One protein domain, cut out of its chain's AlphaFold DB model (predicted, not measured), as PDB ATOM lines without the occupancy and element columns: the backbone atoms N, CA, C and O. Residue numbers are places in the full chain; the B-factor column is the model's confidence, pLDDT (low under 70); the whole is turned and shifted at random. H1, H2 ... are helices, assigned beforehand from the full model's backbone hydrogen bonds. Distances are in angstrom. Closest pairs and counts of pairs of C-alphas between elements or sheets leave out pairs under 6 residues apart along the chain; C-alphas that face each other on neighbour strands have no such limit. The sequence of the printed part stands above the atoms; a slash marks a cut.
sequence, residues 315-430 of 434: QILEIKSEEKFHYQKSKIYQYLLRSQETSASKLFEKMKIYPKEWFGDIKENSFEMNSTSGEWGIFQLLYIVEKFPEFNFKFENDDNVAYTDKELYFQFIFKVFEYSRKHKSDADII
ATOM      1  N   GLN A 315     161.808 200.036 152.475       80.19
ATOM      2  CA  GLN A 315     160.947 200.467 153.581       80.19
ATOM      3  C   GLN A 315     160.303 201.832 153.329       80.19
ATOM      4  O   GLN A 315     159.136 202.036 153.650       80.19
ATOM      5  N   ILE A 316     161.022 202.772 152.707       79.81
ATOM      6  CA  ILE A 316     160.448 204.088 152.402       79.81
ATOM      7  C   ILE A 316     159.285 203.989 151.403       79.81
ATOM      8  O   ILE A 316     158.310 204.729 151.517       79.81
ATOM      9  N   LEU A 317     159.351 203.051 150.454       82.19
ATOM     10  CA  LEU A 317     158.275 202.808 149.495       82.19
ATOM     11  C   LEU A 317     157.089 202.124 150.179       82.19
ATOM     12  O   LEU A 317     155.942 202.446 149.891       82.19
ATOM     13  N   GLU A 318     157.345 201.222 151.123       79.50
ATOM     14  CA  GLU A 318     156.301 200.601 151.950       79.50
ATOM     15  C   GLU A 318     155.529 201.635 152.759       79.50
ATOM     16  O   GLU A 318     154.304 201.701 152.673       79.50
ATOM     17  N   ILE A 319     156.250 202.491 153.482       79.44
ATOM     18  CA  ILE A 319     155.658 203.548 154.305       79.44
ATOM     19  C   ILE A 319     154.786 204.471 153.449       79.44
ATOM     20  O   ILE A 319     153.690 204.844 153.859       79.44
ATOM     21  N   LYS A 320     155.258 204.837 152.253       80.81
ATOM     22  CA  LYS A 320     154.576 205.805 151.385       80.81
ATOM     23  C   LYS A 320     153.440 205.220 150.552       80.81
ATOM     24  O   LYS A 320     152.580 205.983 150.125       80.81
ATOM     25  N   SER A 321     153.424 203.912 150.313       76.12
ATOM     26  CA  SER A 321     152.370 203.260 149.524       76.12
ATOM     27  C   SER A 321     151.225 202.691 150.364       76.12
ATOM     28  O   SER A 321     150.250 202.231 149.777       76.12
ATOM     29  N   GLU A 322     151.340 202.691 151.701       67.25
ATOM     30  CA  GLU A 322     150.384 202.072 152.644       67.25
ATOM     31  C   GLU A 322     150.140 200.559 152.400       67.25
ATOM     32  O   GLU A 322     149.239 199.952 152.981       67.25
ATOM     33  N   GLU A 323     150.974 199.912 151.579       64.81
ATOM     34  CA  GLU A 323     150.906 198.492 151.227       64.81
ATOM     35  C   GLU A 323     152.146 197.737 151.738       64.81
ATOM     36  O   GLU A 323     153.265 198.252 151.744       64.81
ATOM     37  N   LYS A 324     151.979 196.453 152.098       58.94
ATOM     38  CA  LYS A 324     153.113 195.548 152.364       58.94
ATOM     39  C   LYS A 324     153.806 195.178 151.047       58.94
ATOM     40  O   LYS A 324     153.580 194.106 150.490       58.94
ATOM     41  N   PHE A 325     154.662 196.068 150.555       59.69
ATOM     42  CA  PHE A 325     155.466 195.894 149.338       59.69
ATOM     43  C   PHE A 325     156.417 194.669 149.407       59.69
ATOM     44  O   PHE A 325     156.774 194.097 148.372       59.69
ATOM     45  N   HIS A 326     156.767 194.224 150.619       53.00
ATOM     46  CA  HIS A 326     157.858 193.297 150.924       53.00
ATOM     47  C   HIS A 326     157.808 191.896 150.281       53.00
ATOM     48  O   HIS A 326     158.865 191.335 149.982       53.00
ATOM     49  N   TYR A 327     156.638 191.276 150.068       45.53
ATOM     50  CA  TYR A 327     156.600 189.851 149.670       45.53
ATOM     51  C   TYR A 327     156.602 189.620 148.150       45.53
ATOM     52  O   TYR A 327     157.218 188.668 147.677       45.53
ATOM     53  N   GLN A 328     155.967 190.497 147.364       53.22
ATOM     54  CA  GLN A 328     155.872 190.321 145.906       53.22
ATOM     55  C   GLN A 328     157.039 190.951 145.128       53.22
ATOM     56  O   GLN A 328     157.296 190.522 144.012       53.22
ATOM     57  N   LYS A 329     157.766 191.927 145.698       58.38
ATOM     58  CA  LYS A 329     158.766 192.744 144.966       58.38
ATOM     59  C   LYS A 329     160.177 192.719 145.550       58.38
ATOM     60  O   LYS A 329     161.099 193.270 144.961       58.38
ATOM     61  N   SER A 330     160.389 192.021 146.664       59.00
ATOM     62  CA  SER A 330     161.736 191.788 147.209       59.00
ATOM     63  C   SER A 330     162.618 190.944 146.289       59.00
ATOM     64  O   SER A 330     163.798 190.792 146.563       59.00
ATOM     65  N   LYS A 331     162.080 190.403 145.192       74.75
ATOM     66  CA  LYS A 331     162.810 189.540 144.265       74.75
ATOM     67  C   LYS A 331     163.262 190.234 142.976       74.75
ATOM     68  O   LYS A 331     163.921 189.577 142.180       74.75
ATOM     69  N   ILE A 332     163.001 191.534 142.780       84.75
ATOM     70  CA  ILE A 332     163.462 192.284 141.587       84.75
ATOM     71  C   ILE A 332     164.962 192.055 141.358       84.75
ATOM     72  O   ILE A 332     165.386 191.744 140.245       84.75
ATOM     73  N   TYR A 333     165.758 192.111 142.429       86.06
ATOM     74  CA  TYR A 333     167.195 191.855 142.357       86.06
ATOM     75  C   TYR A 333     167.524 190.431 141.881       86.06
ATOM     76  O   TYR A 333     168.462 190.246 141.112       86.06
ATOM     77  N   GLN A 334     166.751 189.420 142.303       84.88
ATOM     78  CA  GLN A 334     166.981 188.014 141.943       84.88
ATOM     79  C   GLN A 334     166.792 187.788 140.444       84.88
ATOM     80  O   GLN A 334     167.462 186.932 139.868       84.88
ATOM     81  N   TYR A 335     165.898 188.556 139.824       88.25
ATOM     82  CA  TYR A 335     165.575 188.428 138.408       88.25
ATOM     83  C   TYR A 335     166.439 189.289 137.508       88.25
ATOM     84  O   TYR A 335     166.846 188.834 136.442       88.25
ATOM     85  N   LEU A 336     166.707 190.524 137.926       92.25
ATOM     86  CA  LEU A 336     167.261 191.529 137.030       92.25
ATOM     87  C   LEU A 336     168.768 191.723 137.206       92.25
ATOM     88  O   LEU A 336     169.480 191.798 136.210       92.25
ATOM     89  N   LEU A 337     169.294 191.717 138.440       90.94
ATOM     90  CA  LEU A 337     170.697 192.076 138.713       90.94
ATOM     91  C   LEU A 337     171.709 191.182 137.986       90.94
ATOM     92  O   LEU A 337     172.836 191.598 137.769       90.94
ATOM     93  N   ARG A 338     171.359 189.946 137.622       87.94
ATOM     94  CA  ARG A 338     172.272 189.013 136.931       87.94
ATOM     95  C   ARG A 338     171.887 188.745 135.474       87.94
ATOM     96  O   ARG A 338     172.579 187.971 134.816       87.94
ATOM     97  N   SER A 339     170.821 189.369 134.975       90.75
ATOM     98  CA  SER A 339     170.325 189.163 133.614       90.75
ATOM     99  C   SER A 339     170.925 190.184 132.643       90.75
ATOM    100  O   SER A 339     170.895 191.387 132.888       90.75
ATOM    101  N   GLN A 340     171.465 189.685 131.531       90.88
ATOM    102  CA  GLN A 340     171.936 190.490 130.394       90.88
ATOM    103  C   GLN A 340     170.931 190.460 129.228       90.88
ATOM    104  O   GLN A 340     171.238 190.907 128.125       90.88
ATOM    105  N   GLU A 341     169.747 189.878 129.441       93.44
ATOM    106  CA  GLU A 341     168.684 189.865 128.441       93.44
ATOM    107  C   GLU A 341     167.984 191.227 128.361       93.44
ATOM    108  O   GLU A 341     168.079 192.050 129.267       93.44
ATOM    109  N   THR A 342     167.266 191.458 127.265       93.44
ATOM    110  CA  THR A 342     166.393 192.620 127.059       93.44
ATOM    111  C   THR A 342     164.931 192.173 127.137       93.44
ATOM    112  O   THR A 342     164.226 192.073 126.129       93.44
ATOM    113  N   SER A 343     164.466 191.838 128.345       92.69
ATOM    114  CA  SER A 343     163.159 191.190 128.542       92.69
ATOM    115  C   SER A 343     161.967 192.140 128.376       92.69
ATOM    116  O   SER A 343     160.855 191.691 128.093       92.69
ATOM    117  N   ALA A 344     162.179 193.452 128.517       90.75
ATOM    118  CA  ALA A 344     161.110 194.450 128.479       90.75
ATOM    119  C   ALA A 344     160.318 194.448 127.159       90.75
ATOM    120  O   ALA A 344     159.090 194.452 127.181       90.75
ATOM    121  N   SER A 345     161.000 194.366 126.012       88.56
ATOM    122  CA  SER A 345     160.354 194.369 124.689       88.56
ATOM    123  C   SER A 345     159.407 193.178 124.505       88.56
ATOM    124  O   SER A 345     158.256 193.344 124.097       88.56
ATOM    125  N   LYS A 346     159.859 191.976 124.883       87.94
ATOM    126  CA  LYS A 346     159.060 190.743 124.837       87.94
ATOM    127  C   LYS A 346     157.850 190.825 125.763       87.94
ATOM    128  O   LYS A 346     156.750 190.440 125.362       87.94
ATOM    129  N   LEU A 347     158.035 191.346 126.979       87.56
ATOM    130  CA  LEU A 347     156.937 191.553 127.919       87.56
ATOM    131  C   LEU A 347     155.891 192.510 127.337       87.56
ATOM    132  O   LEU A 347     154.703 192.199 127.378       87.56
ATOM    133  N   PHE A 348     156.308 193.639 126.757       88.50
ATOM    134  CA  PHE A 348     155.378 194.611 126.182       88.50
ATOM    135  C   PHE A 348     154.559 194.035 125.024       88.50
ATOM    136  O   PHE A 348     153.362 194.303 124.952       88.50
ATOM    137  N   GLU A 349     155.147 193.200 124.166       87.31
ATOM    138  CA  GLU A 349     154.385 192.478 123.137       87.31
ATOM    139  C   GLU A 349     153.351 191.526 123.754       87.31
ATOM    140  O   GLU A 349     152.190 191.517 123.342       87.31
ATOM    141  N   LYS A 350     153.722 190.778 124.800       84.44
ATOM    142  CA  LYS A 350     152.779 189.902 125.514       84.44
ATOM    143  C   LYS A 350     151.650 190.693 126.179       84.44
ATOM    144  O   LYS A 350     150.502 190.269 126.113       84.44
ATOM    145  N   MET A 351     151.937 191.850 126.771       83.75
ATOM    146  CA  MET A 351     150.934 192.698 127.433       83.75
ATOM    147  C   MET A 351     149.923 193.336 126.463       83.75
ATOM    148  O   MET A 351     148.865 193.779 126.899       83.75
ATOM    149  N   LYS A 352     150.205 193.373 125.151       85.75
ATOM    150  CA  LYS A 352     149.203 193.755 124.134       85.75
ATOM    151  C   LYS A 352     148.147 192.668 123.918       85.75
ATOM    152  O   LYS A 352     147.053 192.965 123.447       85.75
ATOM    153  N   ILE A 353     148.497 191.418 124.213       81.75
ATOM    154  CA  ILE A 353     147.684 190.227 123.942       81.75
ATOM    155  C   ILE A 353     146.994 189.747 125.223       81.75
ATOM    156  O   ILE A 353     145.836 189.332 125.185       81.75
ATOM    157  N   TYR A 354     147.697 189.815 126.353       76.50
ATOM    158  CA  TYR A 354     147.250 189.297 127.641       76.50
ATOM    159  C   TYR A 354     146.988 190.426 128.646       76.50
ATOM    160  O   TYR A 354     147.761 191.385 128.709       76.50
ATOM    161  N   PRO A 355     145.929 190.313 129.465       72.88
ATOM    162  CA  PRO A 355     145.597 191.321 130.464       72.88
ATOM    163  C   PRO A 355     146.596 191.288 131.639       72.88
ATOM    164  O   PRO A 355     147.239 190.270 131.895       72.88
ATOM    165  N   LYS A 356     146.761 192.412 132.354       68.44
ATOM    166  CA  LYS A 356     147.819 192.593 133.376       68.44
ATOM    167  C   LYS A 356     147.749 191.569 134.514       68.44
ATOM    168  O   LYS A 356     148.777 191.173 135.053       68.44
ATOM    169  N   GLU A 357     146.550 191.111 134.849       69.38
ATOM    170  CA  GLU A 357     146.272 190.150 135.918       69.38
ATOM    171  C   GLU A 357     146.926 188.785 135.652       69.38
ATOM    172  O   GLU A 357     147.266 188.070 136.592       69.38
ATOM    173  N   TRP A 358     147.193 188.450 134.382       64.62
ATOM    174  CA  TRP A 358     147.882 187.212 133.992       64.62
ATOM    175  C   TRP A 358     149.358 187.175 134.393       64.62
ATOM    176  O   TRP A 358     149.970 186.111 134.387       64.62
ATOM    177  N   PHE A 359     149.928 188.324 134.745       65.06
ATOM    178  CA  PHE A 359     151.317 188.443 135.177       65.06
ATOM    179  C   PHE A 359     151.440 188.594 136.709       65.06
ATOM    180  O   PHE A 359     152.547 188.487 137.244       65.06
ATOM    181  N   GLY A 360     150.319 188.837 137.413       52.50
ATOM    182  CA  GLY A 360     150.276 189.219 138.833       52.50
ATOM    183  C   GLY A 360     149.787 188.150 139.822       52.50
ATOM    184  O   GLY A 360     150.177 188.210 140.988       52.50
ATOM    185  N   ASP A 361     148.994 187.161 139.391       50.56
ATOM    186  CA  ASP A 361     148.397 186.163 140.294       50.56
ATOM    187  C   ASP A 361     149.168 184.830 140.296       50.56
ATOM    188  O   ASP A 361     148.986 183.964 139.440       50.56
ATOM    189  N   ILE A 362     149.979 184.614 141.336       45.56
ATOM    190  CA  ILE A 362     150.335 183.257 141.767       45.56
ATOM    191  C   ILE A 362     149.098 182.690 142.470       45.56
ATOM    192  O   ILE A 362     148.897 182.921 143.662       45.56
ATOM    193  N   LYS A 363     148.259 181.939 141.755       38.59
ATOM    194  CA  LYS A 363     147.375 180.964 142.408       38.59
ATOM    195  C   LYS A 363     148.069 179.613 142.388       38.59
ATOM    196  O   LYS A 363     148.510 179.161 141.340       38.59
ATOM    197  N   GLU A 364     148.134 178.980 143.558       35.12
ATOM    198  CA  GLU A 364     148.784 177.693 143.870       35.12
ATOM    199  C   GLU A 364     148.390 176.498 142.979       35.12
ATOM    200  O   GLU A 364     148.881 175.399 143.197       35.12
ATOM    201  N   ASN A 365     147.548 176.671 141.960       36.44
ATOM    202  CA  ASN A 365     147.092 175.599 141.087       36.44
ATOM    203  C   ASN A 365     146.931 176.076 139.636       36.44
ATOM    204  O   ASN A 365     145.802 176.308 139.215       36.44
ATOM    205  N   SER A 366     148.019 176.186 138.864       34.00
ATOM    206  CA  SER A 366     148.000 175.953 137.404       34.00
ATOM    207  C   SER A 366     149.354 176.233 136.742       34.00
ATOM    208  O   SER A 366     149.874 177.335 136.853       34.00
ATOM    209  N   PHE A 367     149.861 175.218 136.038       33.66
ATOM    210  CA  PHE A 367     150.461 175.263 134.696       33.66
ATOM    211  C   PHE A 367     151.328 176.473 134.296       33.66
ATOM    212  O   PHE A 367     150.824 177.572 134.124       33.66
ATOM    213  N   GLU A 368     152.615 176.175 134.055       41.81
ATOM    214  CA  GLU A 368     153.592 176.890 133.212       41.81
ATOM    215  C   GLU A 368     153.518 178.427 133.224       41.81
ATOM    216  O   GLU A 368     152.688 179.048 132.564       41.81
ATOM    217  N   MET A 369     154.470 179.063 133.921       51.75
ATOM    218  CA  MET A 369     154.705 180.500 133.772       51.75
ATOM    219  C   MET A 369     154.920 180.831 132.287       51.75
ATOM    220  O   MET A 369     155.950 180.491 131.711       51.75
ATOM    221  N   ASN A 370     153.988 181.571 131.684       60.16
ATOM    222  CA  ASN A 370     154.180 182.188 130.366       60.16
ATOM    223  C   ASN A 370     155.174 183.367 130.411       60.16
ATOM    224  O   ASN A 370     155.349 184.061 129.403       60.16
ATOM    225  N   SER A 371     155.812 183.614 131.561       67.00
ATOM    226  CA  SER A 371     156.803 184.663 131.767       67.00
ATOM    227  C   SER A 371     158.164 184.115 132.185       67.00
ATOM    228  O   SER A 371     158.274 183.227 133.033       67.00
ATOM    229  N   THR A 372     159.228 184.662 131.601       82.81
ATOM    230  CA  THR A 372     160.585 184.409 132.095       82.81
ATOM    231  C   THR A 372     160.818 185.145 133.417       82.81
ATOM    232  O   THR A 372     160.096 186.074 133.784       82.81
ATOM    233  N   SER A 373     161.870 184.752 134.138       84.88
ATOM    234  CA  SER A 373     162.333 185.471 135.332       84.88
ATOM    235  C   SER A 373     162.552 186.967 135.063       84.88
ATOM    236  O   SER A 373     162.040 187.796 135.811       84.88
ATOM    237  N   GLY A 374     163.237 187.312 133.965       86.25
ATOM    238  CA  GLY A 374     163.465 188.702 133.560       86.25
ATOM    239  C   GLY A 374     162.161 189.453 133.292       86.25
ATOM    240  O   GLY A 374     161.936 190.516 133.864       86.25
ATOM    241  N   GLU A 375     161.242 188.861 132.521       86.81
ATOM    242  CA  GLU A 375     159.912 189.435 132.263       86.81
ATOM    243  C   GLU A 375     159.135 189.696 133.567       86.81
ATOM    244  O   GLU A 375     158.494 190.739 133.703       86.81
ATOM    245  N   TRP A 376     159.229 188.804 134.558       83.69
ATOM    246  CA  TRP A 376     158.583 189.014 135.857       83.69
ATOM    247  C   TRP A 376     159.225 190.153 136.662       83.69
ATOM    248  O   TRP A 376     158.516 190.962 137.262       83.69
ATOM    249  N   GLY A 377     160.554 190.278 136.628       87.50
ATOM    250  CA  GLY A 377     161.253 191.415 137.226       87.50
ATOM    251  C   GLY A 377     160.857 192.751 136.586       87.50
ATOM    252  O   GLY A 377     160.587 193.715 137.302       87.50
ATOM    253  N   ILE A 378     160.732 192.807 135.254       89.19
ATOM    254  CA  ILE A 378     160.263 194.015 134.554       89.19
ATOM    255  C   ILE A 378     158.814 194.342 134.920       89.19
ATOM    256  O   ILE A 378     158.490 195.501 135.176       89.19
ATOM    257  N   PHE A 379     157.945 193.336 135.016       85.56
ATOM    258  CA  PHE A 379     156.566 193.543 135.452       85.56
ATOM    259  C   PHE A 379     156.486 194.171 136.856       85.56
ATOM    260  O   PHE A 379     155.695 195.087 137.087       85.56
ATOM    261  N   GLN A 380     157.359 193.760 137.782       84.25
ATOM    262  CA  GLN A 380     157.451 194.377 139.110       84.25
ATOM    263  C   GLN A 380     157.902 195.844 139.053       84.25
ATOM    264  O   GLN A 380     157.378 196.662 139.814       84.25
ATOM    265  N   LEU A 381     158.816 196.200 138.142       87.94
ATOM    266  CA  LEU A 381     159.203 197.597 137.907       87.94
ATOM    267  C   LEU A 381     158.033 198.435 137.376       87.94
ATOM    268  O   LEU A 381     157.839 199.558 137.833       87.94
ATOM    269  N   LEU A 382     157.219 197.893 136.464       86.50
ATOM    270  CA  LEU A 382     156.022 198.584 135.966       86.50
ATOM    271  C   LEU A 382     155.022 198.856 137.090       86.50
ATOM    272  O   LEU A 382     154.503 199.964 137.193       86.50
ATOM    273  N   TYR A 383     154.808 197.883 137.976       81.69
ATOM    274  CA  TYR A 383     153.966 198.085 139.151       81.69
ATOM    275  C   TYR A 383     154.517 199.192 140.063       81.69
ATOM    276  O   TYR A 383     153.757 199.995 140.602       81.69
ATOM    277  N   ILE A 384     155.841 199.250 140.264       84.44
ATOM    278  CA  ILE A 384     156.461 200.340 141.032       84.44
ATOM    279  C   ILE A 384     156.115 201.689 140.409       84.44
ATOM    280  O   ILE A 384     155.706 202.581 141.140       84.44
ATOM    281  N   VAL A 385     156.207 201.824 139.084       87.56
ATOM    282  CA  VAL A 385     155.868 203.070 138.380       87.56
ATOM    283  C   VAL A 385     154.386 203.433 138.524       87.56
ATOM    284  O   VAL A 385     154.065 204.610 138.628       87.56
ATOM    285  N   GLU A 386     153.470 202.464 138.596       84.75
ATOM    286  CA  GLU A 386     152.046 202.756 138.846       84.75
ATOM    287  C   GLU A 386     151.804 203.406 140.217       84.75
ATOM    288  O   GLU A 386     150.914 204.245 140.352       84.75
ATOM    289  N   LYS A 387     152.593 203.033 141.231       83.50
ATOM    290  CA  LYS A 387     152.497 203.578 142.596       83.50
ATOM    291  C   LYS A 387     153.381 204.807 142.816       83.50
ATOM    292  O   LYS A 387     153.020 205.678 143.600       83.50
ATOM    293  N   PHE A 388     154.507 204.869 142.115       87.44
ATOM    294  CA  PHE A 388     155.511 205.928 142.173       87.44
ATOM    295  C   PHE A 388     155.825 206.418 140.749       87.44
ATOM    296  O   PHE A 388     156.888 206.091 140.202       87.44
ATOM    297  N   PRO A 389     154.914 207.180 140.109       87.81
ATOM    298  CA  PRO A 389     155.083 207.635 138.725       87.81
ATOM    299  C   PRO A 389     156.377 208.418 138.479       87.81
ATOM    300  O   PRO A 389     156.922 208.401 137.376       87.81
ATOM    301  N   GLU A 390     156.913 209.071 139.510       86.50
ATOM    302  CA  GLU A 390     158.171 209.814 139.482       86.50
ATOM    303  C   GLU A 390     159.417 208.944 139.235       86.50
ATOM    304  O   GLU A 390     160.471 209.482 138.889       86.50
ATOM    305  N   PHE A 391     159.319 207.614 139.371       88.88
ATOM    306  CA  PHE A 391     160.426 206.706 139.057       88.88
ATOM    307  C   PHE A 391     160.707 206.667 137.548       88.88
ATOM    308  O   PHE A 391     161.874 206.607 137.164       88.88
ATOM    309  N   ASN A 392     159.660 206.769 136.716       86.88
ATOM    310  CA  ASN A 392     159.702 206.944 135.257       86.88
ATOM    311  C   ASN A 392     160.888 206.252 134.545       86.88
ATOM    312  O   ASN A 392     161.783 206.917 134.013       86.88
ATOM    313  N   PHE A 393     160.921 204.914 134.569       90.81
ATOM    314  CA  PHE A 393     162.005 204.137 133.961       90.81
ATOM    315  C   PHE A 393     162.073 204.304 132.444       90.81
ATOM    316  O   PHE A 393     161.056 204.258 131.752       90.81
ATOM    317  N   LYS A 394     163.296 204.424 131.921       91.50
ATOM    318  CA  LYS A 394     163.560 204.377 130.483       91.50
ATOM    319  C   LYS A 394     163.827 202.930 130.078       91.50
ATOM    320  O   LYS A 394     164.782 202.331 130.563       91.50
ATOM    321  N   PHE A 395     163.021 202.381 129.172       91.25
ATOM    322  CA  PHE A 395     163.215 201.016 128.654       91.25
ATOM    323  C   PHE A 395     164.157 200.948 127.445       91.25
ATOM    324  O   PHE A 395     164.705 199.888 127.149       91.25
ATOM    325  N   GLU A 396     164.409 202.088 126.807       90.88
ATOM    326  CA  GLU A 396     165.342 202.262 125.694       90.88
ATOM    327  C   GLU A 396     166.202 203.508 125.942       90.88
ATOM    328  O   GLU A 396     165.790 204.431 126.655       90.88
ATOM    329  N   ASN A 397     167.416 203.516 125.396       87.38
ATOM    330  CA  ASN A 397     168.304 204.673 125.435       87.38
ATOM    331  C   ASN A 397     168.013 205.659 124.285       87.38
ATOM    332  O   ASN A 397     167.143 205.419 123.450       87.38
ATOM    333  N   ASP A 398     168.761 206.762 124.228       86.06
ATOM    334  CA  ASP A 398     168.539 207.827 123.238       86.06
ATOM    335  C   ASP A 398     168.826 207.382 121.780       86.06
ATOM    336  O   ASP A 398     168.366 208.023 120.838       86.06
ATOM    337  N   ASP A 399     169.514 206.248 121.592       88.62
ATOM    338  CA  ASP A 399     169.775 205.607 120.295       88.62
ATOM    339  C   ASP A 399     168.726 204.524 119.937       88.62
ATOM    340  O   ASP A 399     168.918 203.759 118.989       88.62
ATOM    341  N   ASN A 400     167.616 204.433 120.684       88.50
ATOM    342  CA  ASN A 400     166.583 203.387 120.586       88.50
ATOM    343  C   ASN A 400     167.114 201.956 120.804       88.50
ATOM    344  O   ASN A 400     166.576 200.982 120.270       88.50
ATOM    345  N   VAL A 401     168.189 201.802 121.580       90.50
ATOM    346  CA  VAL A 401     168.680 200.491 122.015       90.50
ATOM    347  C   VAL A 401     168.034 200.151 123.354       90.50
ATOM    348  O   VAL A 401     168.120 200.927 124.308       90.50
ATOM    349  N   ALA A 402     167.396 198.983 123.429       92.62
ATOM    350  CA  ALA A 402     166.772 198.491 124.652       92.62
ATOM    351  C   ALA A 402     167.803 198.309 125.772       92.62
ATOM    352  O   ALA A 402     168.854 197.702 125.562       92.62
ATOM    353  N   TYR A 403     167.465 198.793 126.967       94.38
ATOM    354  CA  TYR A 403     168.245 198.503 128.163       94.38
ATOM    355  C   TYR A 403     168.129 197.024 128.526       94.38
ATOM    356  O   TYR A 403     167.064 196.409 128.407       94.38
ATOM    357  N   THR A 404     169.235 196.464 129.000       95.94
ATOM    358  CA  THR A 404     169.247 195.136 129.609       95.94
ATOM    359  C   THR A 404     168.470 195.133 130.924       95.94
ATOM    360  O   THR A 404     168.317 196.154 131.596       95.94
ATOM    361  N   ASP A 405     168.018 193.953 131.329       95.50
ATOM    362  CA  ASP A 405     167.360 193.713 132.610       95.50
ATOM    363  C   ASP A 405     168.201 194.250 133.788       95.50
ATOM    364  O   ASP A 405     167.673 194.936 134.667       95.50
ATOM    365  N   LYS A 406     169.524 194.020 133.777       95.94
ATOM    366  CA  LYS A 406     170.460 194.576 134.768       95.94
ATOM    367  C   LYS A 406     170.503 196.105 134.747       95.94
ATOM    368  O   LYS A 406     170.468 196.722 135.809       95.94
ATOM    369  N   GLU A 407     170.564 196.737 133.579       95.75
ATOM    370  CA  GLU A 407     170.560 198.205 133.487       95.75
ATOM    371  C   GLU A 407     169.245 198.802 134.004       95.75
ATOM    372  O   GLU A 407     169.260 199.824 134.688       95.75
ATOM    373  N   LEU A 408     168.108 198.143 133.761       95.44
ATOM    374  CA  LEU A 408     166.818 198.537 134.339       95.44
ATOM    375  C   LEU A 408     166.822 198.416 135.868       95.44
ATOM    376  O   LEU A 408     166.288 199.284 136.561       95.44
ATOM    377  N   TYR A 409     167.489 197.398 136.412       95.38
ATOM    378  CA  TYR A 409     167.714 197.300 137.851       95.38
ATOM    379  C   TYR A 409     168.606 198.423 138.398       95.38
ATOM    380  O   TYR A 409     168.326 198.963 139.467       95.38
ATOM    381  N   PHE A 410     169.639 198.838 137.664       95.56
ATOM    382  CA  PHE A 410     170.464 199.984 138.054       95.56
ATOM    383  C   PHE A 410     169.676 201.299 138.056       95.56
ATOM    384  O   PHE A 410     169.837 202.098 138.981       95.56
ATOM    385  N   GLN A 411     168.767 201.503 137.095       94.81
ATOM    386  CA  GLN A 411     167.828 202.631 137.149       94.81
ATOM    387  C   GLN A 411     166.953 202.564 138.406       94.81
ATOM    388  O   GLN A 411     166.750 203.581 139.066       94.81
ATOM    389  N   PHE A 412     166.455 201.375 138.763       93.06
ATOM    390  CA  PHE A 412     165.678 201.176 139.987       93.06
ATOM    391  C   PHE A 412     166.470 201.541 141.246       93.06
ATOM    392  O   PHE A 412     165.967 202.329 142.044       93.06
ATOM    393  N   ILE A 413     167.709 201.058 141.396       93.19
ATOM    394  CA  ILE A 413     168.580 201.418 142.528       93.19
ATOM    395  C   ILE A 413     168.725 202.937 142.635       93.19
ATOM    396  O   ILE A 413     168.492 203.512 143.700       93.19
ATOM    397  N   PHE A 414     169.067 203.590 141.521       92.69
ATOM    398  CA  PHE A 414     169.229 205.039 141.472       92.69
ATOM    399  C   PHE A 414     167.950 205.767 141.914       92.69
ATOM    400  O   PHE A 414     168.003 206.668 142.750       92.69
ATOM    401  N   LYS A 415     166.780 205.338 141.423       92.00
ATOM    402  CA  LYS A 415     165.491 205.948 141.784       92.00
ATOM    403  C   LYS A 415     165.110 205.744 143.239       92.00
ATOM    404  O   LYS A 415     164.654 206.692 143.878       92.00
ATOM    405  N   VAL A 416     165.354 204.560 143.793       90.19
ATOM    406  CA  VAL A 416     165.158 204.310 145.227       90.19
ATOM    407  C   VAL A 416     166.079 205.203 146.058       90.19
ATOM    408  O   VAL A 416     165.627 205.776 147.050       90.19
ATOM    409  N   PHE A 417     167.335 205.384 145.645       90.06
ATOM    410  CA  PHE A 417     168.276 206.271 146.327       90.06
ATOM    411  C   PHE A 417     167.813 207.736 146.316       90.06
ATOM    412  O   PHE A 417     167.724 208.359 147.379       90.06
ATOM    413  N   GLU A 418     167.465 208.282 145.143       89.38
ATOM    414  CA  GLU A 418     166.946 209.653 145.015       89.38
ATOM    415  C   GLU A 418     165.697 209.858 145.881       89.38
ATOM    416  O   GLU A 418     165.587 210.840 146.624       89.38
ATOM    417  N   TYR A 419     164.770 208.900 145.819       89.50
ATOM    418  CA  TYR A 419     163.522 208.950 146.564       89.50
ATOM    419  C   TYR A 419     163.757 208.921 148.074       89.50
ATOM    420  O   TYR A 419     163.222 209.763 148.797       89.50
ATOM    421  N   SER A 420     164.601 208.003 148.548       86.50
ATOM    422  CA  SER A 420     164.947 207.867 149.966       86.50
ATOM    423  C   SER A 420     165.594 209.138 150.506       86.50
ATOM    424  O   SER A 420     165.250 209.599 151.588       86.50
ATOM    425  N   ARG A 421     166.495 209.756 149.734       83.81
ATOM    426  CA  ARG A 421     167.150 211.005 150.134       83.81
ATOM    427  C   ARG A 421     166.165 212.169 150.213       83.81
ATOM    428  O   ARG A 421     166.231 212.950 151.159       83.81
ATOM    429  N   LYS A 422     165.249 212.282 149.249       85.56
ATOM    430  CA  LYS A 422     164.224 213.337 149.232       85.56
ATOM    431  C   LYS A 422     163.260 213.236 150.420       85.56
ATOM    432  O   LYS A 422     162.788 214.263 150.892       85.56
ATOM    433  N   HIS A 423     163.007 212.024 150.910       81.00
ATOM    434  CA  HIS A 423     162.041 211.750 151.980       81.00
ATOM    435  C   HIS A 423     162.707 211.283 153.284       81.00
ATOM    436  O   HIS A 423     162.055 210.687 154.136       81.00
ATOM    437  N   LYS A 424     164.008 211.559 153.459       68.12
ATOM    438  CA  LYS A 424     164.802 211.079 154.601       68.12
ATOM    439  C   LYS A 424     164.267 211.585 155.950       68.12
ATOM    440  O   LYS A 424     164.314 210.851 156.928       68.12
ATOM    441  N   SER A 425     163.651 212.774 155.975       55.81
ATOM    442  CA  SER A 425     162.938 213.285 157.156       55.81
ATOM    443  C   SER A 425     161.781 212.388 157.595       55.81
ATOM    444  O   SER A 425     161.516 212.288 158.784       55.81
ATOM    445  N   ASP A 426     161.108 211.711 156.665       50.25
ATOM    446  CA  ASP A 426     159.926 210.898 156.966       50.25
ATOM    447  C   ASP A 426     160.307 209.486 157.436       50.25
ATOM    448  O   ASP A 426     159.552 208.862 158.178       50.25
ATOM    449  N   ALA A 427     161.493 208.997 157.047       48.38
ATOM    450  CA  ALA A 427     162.069 207.750 157.554       48.38
ATOM    451  C   ALA A 427     162.575 207.905 159.000       48.38
ATOM    452  O   ALA A 427     162.295 207.053 159.844       48.38
ATOM    453  N   ASP A 428     163.248 209.021 159.307       44.03
ATOM    454  CA  ASP A 428     163.782 209.296 160.649       44.03
ATOM    455  C   ASP A 428     162.670 209.602 161.677       44.03
ATOM    456  O   ASP A 428     162.813 209.288 162.857       44.03
ATOM    457  N   ILE A 429     161.522 210.149 161.245       41.03
ATOM    458  CA  ILE A 429     160.358 210.418 162.117       41.03
ATOM    459  C   ILE A 429     159.647 209.124 162.564       41.03
ATOM    460  O   ILE A 429     158.976 209.120 163.596       41.03
ATOM    461  N   ILE A 430     159.809 208.016 161.833       41.38
ATOM    462  CA  ILE A 430     159.122 206.740 162.112       41.38
ATOM    463  C   ILE A 430     160.095 205.668 162.648       41.38
ATOM    464  O   ILE A 430     159.669 204.751 163.344       41.38
TER     465      ILE A 430
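This is residues 315 to 430 of the 434 residues of an uncharacterized protein of Enterococcus hirae (UniProt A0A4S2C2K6). The two longest helices, H6 and H7, run the same way as a narrow V, meeting near their first residues, where the short H3 packs on both and H4 packs across H6. The short H1, H2, H5 and H8 lie round this core with few contacts, and loop residues 363 to 368 stick out. The printed part has 116 residues with eight named helices, H1 to H8 in order, and no named strand: all helix. It is compact, with a radius of gyration of the C-alphas of 15.0 A and spans of 45 by 42 by 24 A.

H1, residues 315 to 321, and H2, residues 326 to 329, are close but not clearly touching; their closest C-alphas, Glu 318 and His 326, are 7.5 A apart. H3, residues 332 to 336, is apart from H4, residues 343 to 353. H5, residues 356 to 359, meets H4 only through their link. H6, residues 373 to 387, is the hub. It touches H3, closest C-alphas Ile 332 and Gly 377 at 5.0 A, and, with residues 374 to 379 alone, H4, closest C-alphas Ser 343 and Glu 375 at 5.2 A, only just about perpendicular at 72 degrees. H7, residues 405 to 422, touches H6 with residues 405 to 412 alone, closest C-alphas Gly 374 and Asp 405 at 6.4 A, at a shallow tilt of 28 degrees, the same way. H8, residues 424 to 428, meets H7 only through their link. Every O i to N i+4 pair is within hydrogen-bond range in H1, H3, H6, H7 and H8, and 6 of 7 in H4; H2 and H5 are too short for one.

H1 begins at C-alpha 315 (160.947, 200.467, 153.581). H4 measures 16.2 A, H6 21.8 A and H7 25.9 A, ending at C-alpha 422 (164.224, 213.337, 149.232).

The C-alphas farthest apart, Phe 367 and Ser 425, are 45.9 A apart. The printed part has no cut; the links H5 to H6 and H6 to H7 are long. Residues 322 to 330, 356 to 371 and 424 to 430 have pLDDT under 70.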